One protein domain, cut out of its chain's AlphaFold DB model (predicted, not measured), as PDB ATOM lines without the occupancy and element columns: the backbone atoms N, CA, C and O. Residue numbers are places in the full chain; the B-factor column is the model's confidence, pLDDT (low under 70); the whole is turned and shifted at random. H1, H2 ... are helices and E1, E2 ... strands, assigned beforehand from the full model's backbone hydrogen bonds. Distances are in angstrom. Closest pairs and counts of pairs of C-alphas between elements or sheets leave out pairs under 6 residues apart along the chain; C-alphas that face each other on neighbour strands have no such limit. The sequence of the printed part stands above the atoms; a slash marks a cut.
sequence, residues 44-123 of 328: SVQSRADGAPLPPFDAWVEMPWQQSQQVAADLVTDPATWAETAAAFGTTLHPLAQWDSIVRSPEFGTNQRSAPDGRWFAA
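AT A GLANCE: This is residues 44 to 123 of the 328 residues of an uncharacterized protein of Microbacterium sp. AISO3 (UniProt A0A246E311). A small, twisted antiparallel sheet sits in the middle of an elongated body, with H1 and H2 toward one end of the long axis and H3 and H4 toward the other. H3 covers part of one face of the sheet, while H1 and H2 only graze it. The printed part has 80 residues, in the order E1 H1 H2 E2 H3 H4 E3 E4; the sheet runs E2 E1 E4 E3, and the class is mixed, helices and strands. It is compact, with a radius of gyration of the C-alphas of 12.8 A, and spans 42 by 26 by 17 A.

IN THESE COORDINATES: E2 is residues 75 to 80, 14.7 A long. E1, residues 44 to 48, is 13.6 A and begins at C-alpha 44 (-23.003, -42.291, -11.178). E4 is residues 120 to 122, ending at C-alpha 122 (-19.942, -41.818, -6.969), and E3 is 112 to 114. H2, residues 65 to 73, is 12.1 A; H3, 82 to 89, is 10.4 A; H1 is 57 to 61 and H4 99 to 102.

HOW THE PARTS SIT: E1 is antiparallel to E2, with N 45 and O 78 at 2.8 A, and to E4, with N 46 and O 120 at 2.7 A. E3 and E4 form a hairpin, with N 113 and O 121 at 2.8 A. H3 is on the sheet at a height of 10.0 A, over E4 and only just over E1, on which 3 of its 8 C-alphas fall. On the local plane it runs slantwise to the strands, at 37 degrees to E4. H3 and H4 touch; their closest C-alphas, Ala 86 and Ile 102, are 5.6 A apart. H4 is not on the sheet. H1 and H2 are close but not clearly touching, the C-alphas of Trp 60 and Ser 68 being closest at 6.0 A. In H1, H2 and H3 every O i to N i+4 pair is within hydrogen-bond range; H4 is too short for one.

THE WHOLE: The farthest C-alphas, Gln 66 and Pro 95, are 42.1 A apart. The printed part has no cut and no long link. Its mean pLDDT is 91.1, with residues 108 to 110 under 70.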
ATOM      1  N   SER A  44     -22.000 -43.347 -11.015       95.25
ATOM      2  CA  SER A  44     -23.003 -42.291 -11.178       95.25
ATOM      3  C   SER A  44     -22.367 -40.916 -11.082       95.25
ATOM      4  O   SER A  44     -21.375 -40.717 -10.380       95.25
ATOM      5  N   VAL A  45     -22.947 -39.963 -11.803       96.56
ATOM      6  CA  VAL A  45     -22.567 -38.558 -11.762       96.56
ATOM      7  C   VAL A  45     -23.741 -37.731 -11.267       96.56
ATOM      8  O   VAL A  45     -24.883 -37.917 -11.677       96.56
ATOM      9  N   GLN A  46     -23.448 -36.797 -10.373       95.81
ATOM     10  CA  GLN A  46     -24.385 -35.811  -9.875       95.81
ATOM     11  C   GLN A  46     -23.983 -34.429 -10.373       95.81
ATOM     12  O   GLN A  46     -22.823 -34.011 -10.281       95.81
ATOM     13  N   SER A  47     -24.967 -33.717 -10.903       95.75
ATOM     14  CA  SER A  47     -24.827 -32.365 -11.433       95.75
ATOM     15  C   SER A  47     -26.055 -31.532 -11.074       95.75
ATOM     16  O   SER A  47     -27.030 -32.054 -10.531       95.75
ATOM     17  N   ARG A  48     -26.018 -30.225 -11.339       92.94
ATOM     18  CA  ARG A  48     -27.213 -29.380 -11.241       92.94
ATOM     19  C   ARG A  48     -27.917 -29.309 -12.584       92.94
ATOM     20  O   ARG A  48     -27.260 -29.184 -13.616       92.94
ATOM     21  N   ALA A  49     -29.247 -29.265 -12.556       87.06
ATOM     22  CA  ALA A  49     -30.060 -29.113 -13.764       87.06
ATOM     23  C   ALA A  49     -29.739 -27.834 -14.571       87.06
ATOM     24  O   ALA A  49     -29.937 -27.799 -15.784       87.06
ATOM     25  N   ASP A  50     -29.241 -26.781 -13.912       89.62
ATOM     26  CA  ASP A  50     -28.847 -25.511 -14.534       89.62
ATOM     27  C   ASP A  50     -27.386 -25.482 -15.029       89.62
ATOM     28  O   ASP A  50     -26.949 -24.483 -15.606       89.62
ATOM     29  N   GLY A  51     -26.628 -26.565 -14.818       88.88
ATOM     30  CA  GLY A  51     -25.217 -26.685 -15.180       88.88
ATOM     31  C   GLY A  51     -24.254 -25.907 -14.278       88.88
ATOM     32  O   GLY A  51     -23.059 -25.854 -14.576       88.88
ATOM     33  N   ALA A  52     -24.725 -25.293 -13.188       91.38
ATOM     34  CA  ALA A  52     -23.839 -24.636 -12.237       91.38
ATOM     35  C   ALA A  52     -22.991 -25.676 -11.473       91.38
ATOM     36  O   ALA A  52     -23.489 -26.756 -11.140       91.38
ATOM     37  N   PRO A  53     -21.721 -25.361 -11.154       93.94
ATOM     38  CA  PRO A  53     -20.863 -26.284 -10.425       93.94
ATOM     39  C   PRO A  53     -21.404 -26.529  -9.014       93.94
ATOM     40  O   PRO A  53     -21.872 -25.611  -8.330       93.94
ATOM     41  N   LEU A  54     -21.304 -27.775  -8.563       94.12
ATOM     42  CA  LEU A  54     -21.570 -28.148  -7.186       94.12
ATOM     43  C   LEU A  54     -20.440 -27.653  -6.275       94.12
ATOM     44  O   LEU A  54     -19.284 -27.564  -6.702       94.12
ATOM     45  N   PRO A  55     -20.740 -27.332  -5.001       93.06
ATOM     46  CA  PRO A  55     -19.681 -27.141  -4.017       93.06
ATOM     47  C   PRO A  55     -18.840 -28.425  -3.907       93.06
ATOM     48  O   PRO A  55     -19.330 -29.494  -4.259       93.06
ATOM     49  N   PRO A  56     -17.596 -28.381  -3.411       92.50
ATOM     50  CA  PRO A  56     -16.861 -29.605  -3.103       92.50
ATOM     51  C   PRO A  56     -17.680 -30.528  -2.188       92.50
ATOM     52  O   PRO A  56     -18.353 -30.048  -1.277       92.50
ATOM     53  N   PHE A  57     -17.622 -31.836  -2.428       89.19
ATOM     54  CA  PHE A  57     -18.457 -32.822  -1.745       89.19
ATOM     55  C   PHE A  57     -18.218 -32.803  -0.232       89.19
ATOM     56  O   PHE A  57     -19.169 -32.694   0.533       89.19
ATOM     57  N   ASP A  58     -16.954 -32.762   0.197       88.00
ATOM     58  CA  ASP A  58     -16.589 -32.669   1.618       88.00
ATOM     59  C   ASP A  58     -17.167 -31.403   2.267       88.00
ATOM     60  O   ASP A  58     -17.696 -31.441   3.375       88.00
ATOM     61  N   ALA A  59     -17.164 -30.284   1.533       89.88
ATOM     62  CA  ALA A  59     -17.768 -29.048   2.013       89.88
ATOM     63  C   ALA A  59     -19.290 -29.176   2.147       89.88
ATOM     64  O   ALA A  59     -19.847 -28.609   3.078       89.88
ATOM     65  N   TRP A  60     -19.964 -29.906   1.247       88.44
ATOM     66  CA  TRP A  60     -21.402 -30.186   1.338       88.44
ATOM     67  C   TRP A  60     -21.754 -31.102   2.515       88.44
ATOM     68  O   TRP A  60     -22.740 -30.834   3.201       88.44
ATOM     69  N   VAL A  61     -20.939 -32.123   2.795       84.75
ATOM     70  CA  VAL A  61     -21.113 -33.021   3.955       84.75
ATOM     71  C   VAL A  61     -21.058 -32.242   5.275       84.75
ATOM     72  O   VAL A  61     -21.793 -32.552   6.211       84.75
ATOM     73  N   GLU A  62     -20.228 -31.201   5.344       89.31
ATOM     74  CA  GLU A  62     -20.100 -30.333   6.519       89.31
ATOM     75  C   GLU A  62     -21.176 -29.229   6.608       89.31
ATOM     76  O   GLU A  62     -21.261 -28.530   7.623       89.31
ATOM     77  N   MET A  63     -22.013 -29.043   5.577       89.88
ATOM     78  CA  MET A  63     -23.041 -27.996   5.582       89.88
ATOM     79  C   MET A  63     -24.139 -28.274   6.619       89.88
ATOM     80  O   MET A  63     -24.537 -29.421   6.833       89.88
ATOM     81  N   PRO A  64     -24.741 -27.219   7.206       91.88
ATOM     82  CA  PRO A  64     -25.977 -27.364   7.961       91.88
ATOM     83  C   PRO A  64     -27.055 -28.060   7.122       91.88
ATOM     84  O   PRO A  64     -27.233 -27.718   5.951       91.88
ATOM     85  N   TRP A  65     -27.829 -28.958   7.741       82.38
ATOM     86  CA  TRP A  65     -28.853 -29.779   7.075       82.38
ATOM     87  C   TRP A  65     -29.745 -28.991   6.104       82.38
ATOM     88  O   TRP A  65     -29.952 -29.389   4.965       82.38
ATOM     89  N   GLN A  66     -30.238 -27.821   6.515       87.62
ATOM     90  CA  GLN A  66     -31.108 -27.010   5.661       87.62
ATOM     91  C   GLN A  66     -30.416 -26.528   4.373       87.62
ATOM     92  O   GLN A  66     -31.062 -26.429   3.333       87.62
ATOM     93  N   GLN A  67     -29.118 -26.221   4.430       86.31
ATOM     94  CA  GLN A  67     -28.339 -25.786   3.267       86.31
ATOM     95  C   GLN A  67     -27.960 -26.973   2.379       86.31
ATOM     96  O   GLN A  67     -28.063 -26.870   1.157       86.31
ATOM     97  N   SER A  68     -27.590 -28.116   2.966       85.81
ATOM     98  CA  SER A  68     -27.290 -29.323   2.188       85.81
ATOM     99  C   SER A  68     -28.521 -29.825   1.427       85.81
ATOM    100  O   SER A  68     -28.400 -30.195   0.260       85.81
ATOM    101  N   GLN A  69     -29.713 -29.726   2.029       87.12
ATOM    102  CA  GLN A  69     -30.993 -30.047   1.388       87.12
ATOM    103  C   GLN A  69     -31.331 -29.124   0.210       87.12
ATOM    104  O   GLN A  69     -31.876 -29.588  -0.785       87.12
ATOM    105  N   GLN A  70     -30.982 -27.836   0.280       86.38
ATOM    106  CA  GLN A  70     -31.161 -26.924  -0.859       86.38
ATOM    107  C   GLN A  70     -30.290 -27.334  -2.046       86.38
ATOM    108  O   GLN A  70     -30.760 -27.315  -3.174       86.38
ATOM    109  N   VAL A  71     -29.043 -27.743  -1.793       85.19
ATOM    110  CA  VAL A  71     -28.173 -28.276  -2.850       85.19
ATOM    111  C   VAL A  71     -28.727 -29.591  -3.397       85.19
ATOM    112  O   VAL A  71     -28.772 -29.757  -4.608       85.19
ATOM    113  N   ALA A  72     -29.175 -30.494  -2.518       84.69
ATOM    114  CA  ALA A  72     -29.687 -31.811  -2.892       84.69
ATOM    115  C   ALA A  72     -30.980 -31.749  -3.720       84.69
ATOM    116  O   ALA A  72     -31.186 -32.594  -4.586       84.69
ATOM    117  N   ALA A  73     -31.833 -30.749  -3.478       86.25
ATOM    118  CA  ALA A  73     -33.100 -30.578  -4.185       86.25
ATOM    119  C   ALA A  73     -32.934 -30.327  -5.695       86.25
ATOM    120  O   ALA A  73     -33.823 -30.686  -6.464       86.25
ATOM    121  N   ASP A  74     -31.801 -29.750  -6.105       85.50
ATOM    122  CA  ASP A  74     -31.505 -29.404  -7.502       85.50
ATOM    123  C   ASP A  74     -30.562 -30.419  -8.183       85.50
ATOM    124  O   ASP A  74     -30.140 -30.204  -9.326       85.50
ATOM    125  N   LEU A  75     -30.201 -31.508  -7.488       91.38
ATOM    126  CA  LEU A  75     -29.327 -32.545  -8.029       91.38
ATOM    127  C   LEU A  75     -30.051 -33.407  -9.058       91.38
ATOM    128  O   LEU A  75     -31.112 -33.975  -8.801       91.38
ATOM    129  N   VAL A  76     -29.395 -33.585 -10.195       93.69
ATOM    130  CA  VAL A  76     -29.701 -34.620 -11.178       93.69
ATOM    131  C   VAL A  76     -28.634 -35.695 -11.042       93.69
ATOM    132  O   VAL A  76     -27.447 -35.372 -10.986       93.69
ATOM    133  N   THR A  77     -29.059 -36.953 -10.932       94.38
ATOM    134  CA  THR A  77     -28.165 -38.116 -10.900       94.38
ATOM    135  C   THR A  77     -28.343 -38.898 -12.189       94.38
ATOM    136  O   THR A  77     -29.451 -39.353 -12.467       94.38
ATOM    137  N   ASP A  78     -27.253 -39.072 -12.925       94.50
ATOM    138  CA  ASP A  78     -27.201 -39.828 -14.172       94.50
ATOM    139  C   ASP A  78     -26.155 -40.955 -14.064       94.50
ATOM    140  O   ASP A  78     -25.213 -40.849 -13.267       94.50
ATOM    141  N   PRO A  79     -26.280 -42.044 -14.842       93.38
ATOM    142  CA  PRO A  79     -25.202 -43.015 -15.007       93.38
ATOM    143  C   PRO A  79     -23.955 -42.346 -15.591       93.38
ATOM    144  O   PRO A  79     -24.062 -41.471 -16.449       93.38
ATOM    145  N   ALA A  80     -22.777 -42.791 -15.165       95.94
ATOM    146  CA  ALA A  80     -21.501 -42.332 -15.693       95.94
ATOM    147  C   ALA A  80     -20.621 -43.513 -16.099       95.94
ATOM    148  O   ALA A  80     -20.516 -44.515 -15.389       95.94
ATOM    149  N   THR A  81     -19.939 -43.351 -17.229       97.25
ATOM    150  CA  THR A  81     -18.878 -44.273 -17.646       97.25
ATOM    151  C   THR A  81     -17.579 -43.954 -16.905       97.25
ATOM    152  O   THR A  81     -17.319 -42.818 -16.487       97.25
ATOM    153  N   TRP A  82     -16.717 -44.948 -16.764       97.75
ATOM    154  CA  TRP A  82     -15.346 -44.781 -16.310       97.75
ATOM    155  C   TRP A  82     -14.546 -43.892 -17.254       97.75
ATOM    156  O   TRP A  82     -13.725 -43.112 -16.785       97.75
ATOM    157  N   ALA A  83     -14.790 -43.950 -18.563       97.94
ATOM    158  CA  ALA A  83     -14.154 -43.075 -19.542       97.94
ATOM    159  C   ALA A  83     -14.539 -41.605 -19.325       97.94
ATOM    160  O   ALA A  83     -13.671 -40.729 -19.328       97.94
ATOM    161  N   GLU A  84     -15.826 -41.329 -19.098       97.75
ATOM    162  CA  GLU A  84     -16.303 -39.990 -18.745       97.75
ATOM    163  C   GLU A  84     -15.699 -39.512 -17.423       97.75
ATOM    164  O   GLU A  84     -15.212 -38.382 -17.335       97.75
ATOM    165  N   THR A  85     -15.690 -40.383 -16.415       97.62
ATOM    166  CA  THR A  85     -15.080 -40.096 -15.115       97.62
ATOM    167  C   THR A  85     -13.595 -39.770 -15.294       97.62
ATOM    168  O   THR A  85     -13.126 -38.727 -14.846       97.62
ATOM    169  N   ALA A  86     -12.852 -40.594 -16.034       97.75
ATOM    170  CA  ALA A  86     -11.435 -40.382 -16.296       97.75
ATOM    171  C   ALA A  86     -11.178 -39.035 -16.986       97.75
ATOM    172  O   ALA A  86     -10.287 -38.281 -16.589       97.75
ATOM    173  N   ALA A  87     -12.012 -38.681 -17.966       97.88
ATOM    174  CA  ALA A  87     -11.944 -37.387 -18.632       97.88
ATOM    175  C   ALA A  87     -12.189 -36.218 -17.661       97.88
ATOM    176  O   ALA A  87     -11.458 -35.228 -17.710       97.88
ATOM    177  N   ALA A  88     -13.164 -36.342 -16.754       97.31
ATOM    178  CA  ALA A  88     -13.474 -35.320 -15.755       97.31
ATOM    179  C   ALA A  88     -12.312 -35.091 -14.769       97.31
ATOM    180  O   ALA A  88     -12.038 -33.952 -14.392       97.31
ATOM    181  N   PHE A  89     -11.584 -36.148 -14.394       96.75
ATOM    182  CA  PHE A  89     -10.455 -36.087 -13.454       96.75
ATOM    183  C   PHE A  89      -9.076 -35.926 -14.120       96.75
ATOM    184  O   PHE A  89      -8.054 -35.813 -13.426       96.75
ATOM    185  N   GLY A  90      -9.020 -35.903 -15.455       96.94
ATOM    186  CA  GLY A  90      -7.762 -35.879 -16.203       96.94
ATOM    187  C   GLY A  90      -6.890 -37.107 -15.914       96.94
ATOM    188  O   GLY A  90      -5.680 -36.975 -15.710       96.94
ATOM    189  N   THR A  91      -7.512 -38.279 -15.810       97.31
ATOM    190  CA  THR A  91      -6.880 -39.599 -15.675       97.31
ATOM    191  C   THR A  91      -7.107 -40.420 -16.947       97.31
ATOM    192  O   THR A  91      -7.745 -39.965 -17.897       97.31
ATOM    193  N   THR A  92      -6.504 -41.605 -17.026       97.69
ATOM    194  CA  THR A  92      -6.562 -42.471 -18.211       97.69
ATOM    195  C   THR A  92      -7.305 -43.758 -17.890       97.69
ATOM    196  O   THR A  92      -6.914 -44.484 -16.980       97.69
ATOM    197  N   LEU A  93      -8.325 -44.085 -18.685       97.81
ATOM    198  CA  LEU A  93      -8.950 -45.402 -18.643       97.81
ATOM    199  C   LEU A  93      -8.063 -46.442 -19.344       97.81
ATOM    200  O   LEU A  93      -7.625 -46.245 -20.478       97.81
ATOM    201  N   HIS A  94      -7.818 -47.564 -18.674       96.94
ATOM    202  CA  HIS A  94      -7.107 -48.728 -19.204       96.94
ATOM    203  C   HIS A  94      -7.580 -50.004 -18.476       96.94
ATOM    204  O   HIS A  94      -8.239 -49.897 -17.444       96.94
ATOM    205  N   PRO A  95      -7.241 -51.223 -18.948       96.44
ATOM    206  CA  PRO A  95      -7.809 -52.468 -18.407       96.44
ATOM    207  C   PRO A  95      -7.602 -52.709 -16.902       96.44
ATOM    208  O   PRO A  95      -8.402 -53.389 -16.264       96.44
ATOM    209  N   LEU A  96      -6.527 -52.153 -16.335       96.50
ATOM    210  CA  LEU A  96      -6.162 -52.302 -14.920       96.50
ATOM    211  C   LEU A  96      -6.532 -51.076 -14.075       96.50
ATOM    212  O   LEU A  96      -6.175 -51.038 -12.900       96.50
ATOM    213  N   ALA A  97      -7.219 -50.087 -14.660       96.00
ATOM    214  CA  ALA A  97      -7.589 -48.864 -13.963       96.00
ATOM    215  C   ALA A  97      -8.386 -49.195 -12.698       96.00
ATOM    216  O   ALA A  97      -9.246 -50.080 -12.721       96.00
ATOM    217  N   GLN A  98      -8.090 -48.504 -11.603       94.19
ATOM    218  CA  GLN A  98      -8.790 -48.670 -10.329       94.19
ATOM    219  C   GLN A  98      -9.603 -47.415 -10.044       94.19
ATOM    220  O   GLN A  98      -9.098 -46.309 -10.260       94.19
ATOM    221  N   TRP A  99     -10.833 -47.569  -9.543       93.81
ATOM    222  CA  TRP A  99     -11.736 -46.437  -9.332       93.81
ATOM    223  C   TRP A  99     -11.078 -45.314  -8.521       93.81
ATOM    224  O   TRP A  99     -11.005 -44.177  -8.988       93.81
ATOM    225  N   ASP A 100     -10.488 -45.651  -7.369       92.19
ATOM    226  CA  ASP A 100      -9.819 -44.689  -6.483       92.19
ATOM    227  C   ASP A 100      -8.680 -43.922  -7.177       92.19
ATOM    228  O   ASP A 100      -8.466 -42.739  -6.900       92.19
ATOM    229  N   SER A 101      -7.977 -44.557  -8.120       94.06
ATOM    230  CA  SER A 101      -6.920 -43.906  -8.903       94.06
ATOM    231  C   SER A 101      -7.505 -42.991  -9.985       94.06
ATOM    232  O   SER A 101      -7.033 -41.865 -10.164       94.06
ATOM    233  N   ILE A 102      -8.587 -43.415 -10.648       95.38
ATOM    234  CA  ILE A 102      -9.316 -42.614 -11.644       95.38
ATOM    235  C   ILE A 102      -9.840 -41.310 -11.036       95.38
ATOM    236  O   ILE A 102      -9.651 -40.249 -11.634       95.38
ATOM    237  N   VAL A 103     -10.431 -41.362  -9.839       94.25
ATOM    238  CA  VAL A 103     -10.990 -40.180  -9.151       94.25
ATOM    239  C   VAL A 103      -9.984 -39.443  -8.262       94.25
ATOM    240  O   VAL A 103     -10.352 -38.523  -7.521       94.25
ATOM    241  N   ARG A 104      -8.703 -39.837  -8.318       92.19
ATOM    242  CA  ARG A 104      -7.606 -39.261  -7.522       92.19
ATOM    243  C   ARG A 104      -7.973 -39.176  -6.036       92.19
ATOM    244  O   ARG A 104      -7.865 -38.115  -5.408       92.19
ATOM    245  N   SER A 105      -8.496 -40.274  -5.501       87.81
ATOM    246  CA  SER A 105      -8.887 -40.356  -4.101       87.81
ATOM    247  C   SER A 105      -7.645 -40.377  -3.201       87.81
ATOM    248  O   SER A 105      -6.726 -41.156  -3.457       87.81
ATOM    249  N   PRO A 106      -7.579 -39.543  -2.146       78.75
ATOM    250  CA  PRO A 106      -6.490 -39.603  -1.171       78.75
ATOM    251  C   PRO A 106      -6.632 -40.789  -0.204       78.75
ATOM    252  O   PRO A 106      -5.646 -41.191   0.413       78.75
ATOM    253  N   GLU A 107      -7.845 -41.328  -0.061       74.81
ATOM    254  CA  GLU A 107      -8.189 -42.415   0.852       74.81
ATOM    255  C   GLU A 107      -8.896 -43.541   0.094       74.81
ATOM    256  O   GLU A 107      -9.752 -43.298  -0.760       74.81
ATOM    257  N   PHE A 108      -8.534 -44.781   0.424       67.31
ATOM    258  CA  PHE A 108      -9.138 -45.970  -0.168       67.31
ATOM    259  C   PHE A 108     -10.618 -46.094   0.216       67.31
ATOM    260  O   PHE A 108     -10.973 -45.884   1.378       67.31
ATOM    261  N   GLY A 109     -11.456 -46.485  -0.745       64.88
ATOM    262  CA  GLY A 109     -12.880 -46.740  -0.509       64.88
ATOM    263  C   GLY A 109     -13.718 -45.469  -0.380       64.88
ATOM    264  O   GLY A 109     -14.733 -45.453   0.321       64.88
ATOM    265  N   THR A 110     -13.299 -44.380  -1.030       69.88
ATOM    266  CA  THR A 110     -14.102 -43.156  -1.046       69.88
ATOM    267  C   THR A 110     -15.250 -43.304  -2.040       69.88
ATOM    268  O   THR A 110     -15.058 -43.274  -3.254       69.88
ATOM    269  N   ASN A 111     -16.472 -43.396  -1.517       77.75
ATOM    270  CA  ASN A 111     -17.662 -43.633  -2.337       77.75
ATOM    271  C   ASN A 111     -18.073 -42.441  -3.210       77.75
ATOM    272  O   ASN A 111     -18.864 -42.637  -4.126       77.75
ATOM    273  N   GLN A 112     -17.594 -41.220  -2.944       87.94
ATOM    274  CA  GLN A 112     -17.992 -40.030  -3.700       87.94
ATOM    275  C   GLN A 112     -16.892 -38.961  -3.754       87.94
ATOM    276  O   GLN A 112     -16.260 -38.650  -2.746       87.94
ATOM    277  N   ARG A 113     -16.658 -38.377  -4.938       92.19
ATOM    278  CA  ARG A 113     -15.598 -37.386  -5.189       92.19
ATOM    279  C   ARG A 113     -16.069 -36.246  -6.081       92.19
ATOM    280  O   ARG A 113     -16.844 -36.446  -7.010       92.19
ATOM    281  N   SER A 114     -15.553 -35.043  -5.836       94.44
ATOM    282  CA  SER A 114     -15.764 -33.897  -6.726       94.44
ATOM    283  C   SER A 114     -14.734 -33.870  -7.844       94.44
ATOM    284  O   SER A 114     -13.530 -33.871  -7.579       94.44
ATOM    285  N   ALA A 115     -15.212 -33.784  -9.080       95.50
ATOM    286  CA  ALA A 115     -14.375 -33.531 -10.237       95.50
ATOM    287  C   ALA A 115     -14.022 -32.030 -10.345       95.50
ATOM    288  O   ALA A 115     -14.792 -31.171  -9.901       95.50
ATOM    289  N   PRO A 116     -12.880 -31.682 -10.968       93.81
ATOM    290  CA  PRO A 116     -12.490 -30.298 -11.256       93.81
ATOM    291  C   PRO A 116     -13.522 -29.470 -12.034       93.81
ATOM    292  O   PRO A 116     -13.506 -28.244 -11.951       93.81
ATOM    293  N   ASP A 117     -14.404 -30.121 -12.794       92.88
ATOM    294  CA  ASP A 117     -15.472 -29.474 -13.561       92.88
ATOM    295  C   ASP A 117     -16.720 -29.125 -12.723       92.88
ATOM    296  O   ASP A 117     -17.665 -28.532 -13.241       92.88
ATOM    297  N   GLY A 118     -16.714 -29.445 -11.423       93.88
ATOM    298  CA  GLY A 118     -17.793 -29.128 -10.492       93.88
ATOM    299  C   GLY A 118     -18.908 -30.169 -10.428       93.88
ATOM    300  O   GLY A 118     -19.931 -29.896  -9.803       93.88
ATOM    301  N   ARG A 119     -18.748 -31.347 -11.036       96.31
ATOM    302  CA  ARG A 119     -19.661 -32.489 -10.848       96.31
ATOM    303  C   ARG A 119     -19.191 -33.392  -9.710       96.31
ATOM    304  O   ARG A 119     -18.018 -33.367  -9.330       96.31
ATOM    305  N   TRP A 120     -20.092 -34.193  -9.147       95.44
ATOM    306  CA  TRP A 120     -19.725 -35.241  -8.189       95.44
ATOM    307  C   TRP A 120     -19.859 -36.609  -8.834       95.44
ATOM    308  O   TRP A 120     -20.868 -36.878  -9.465       95.44
ATOM    309  N   PHE A 121     -18.877 -37.476  -8.647       95.88
ATOM    310  CA  PHE A 121     -18.903 -38.851  -9.128       95.88
ATOM    311  C   PHE A 121     -18.958 -39.791  -7.934       95.88
ATOM    312  O   PHE A 121     -18.194 -39.607  -6.984       95.88
ATOM    313  N   ALA A 122     -19.852 -40.772  -7.975       92.19
ATOM    314  CA  ALA A 122     -19.942 -41.818  -6.969       92.19
ATOM    315  C   ALA A 122     -19.464 -43.157  -7.532       92.19
ATOM    316  O   ALA A 122     -19.679 -43.455  -8.710       92.19
ATOM    317  N   ALA A 123     -18.805 -43.929  -6.670       91.81
ATOM    318  CA  ALA A 123     -18.211 -45.210  -7.011       91.81
ATOM    319  C   ALA A 123     -19.249 -46.183  -7.588       91.81
ATOM    320  O   ALA A 123     -20.398 -46.185  -7.131       91.81
TER     321      ALA A 123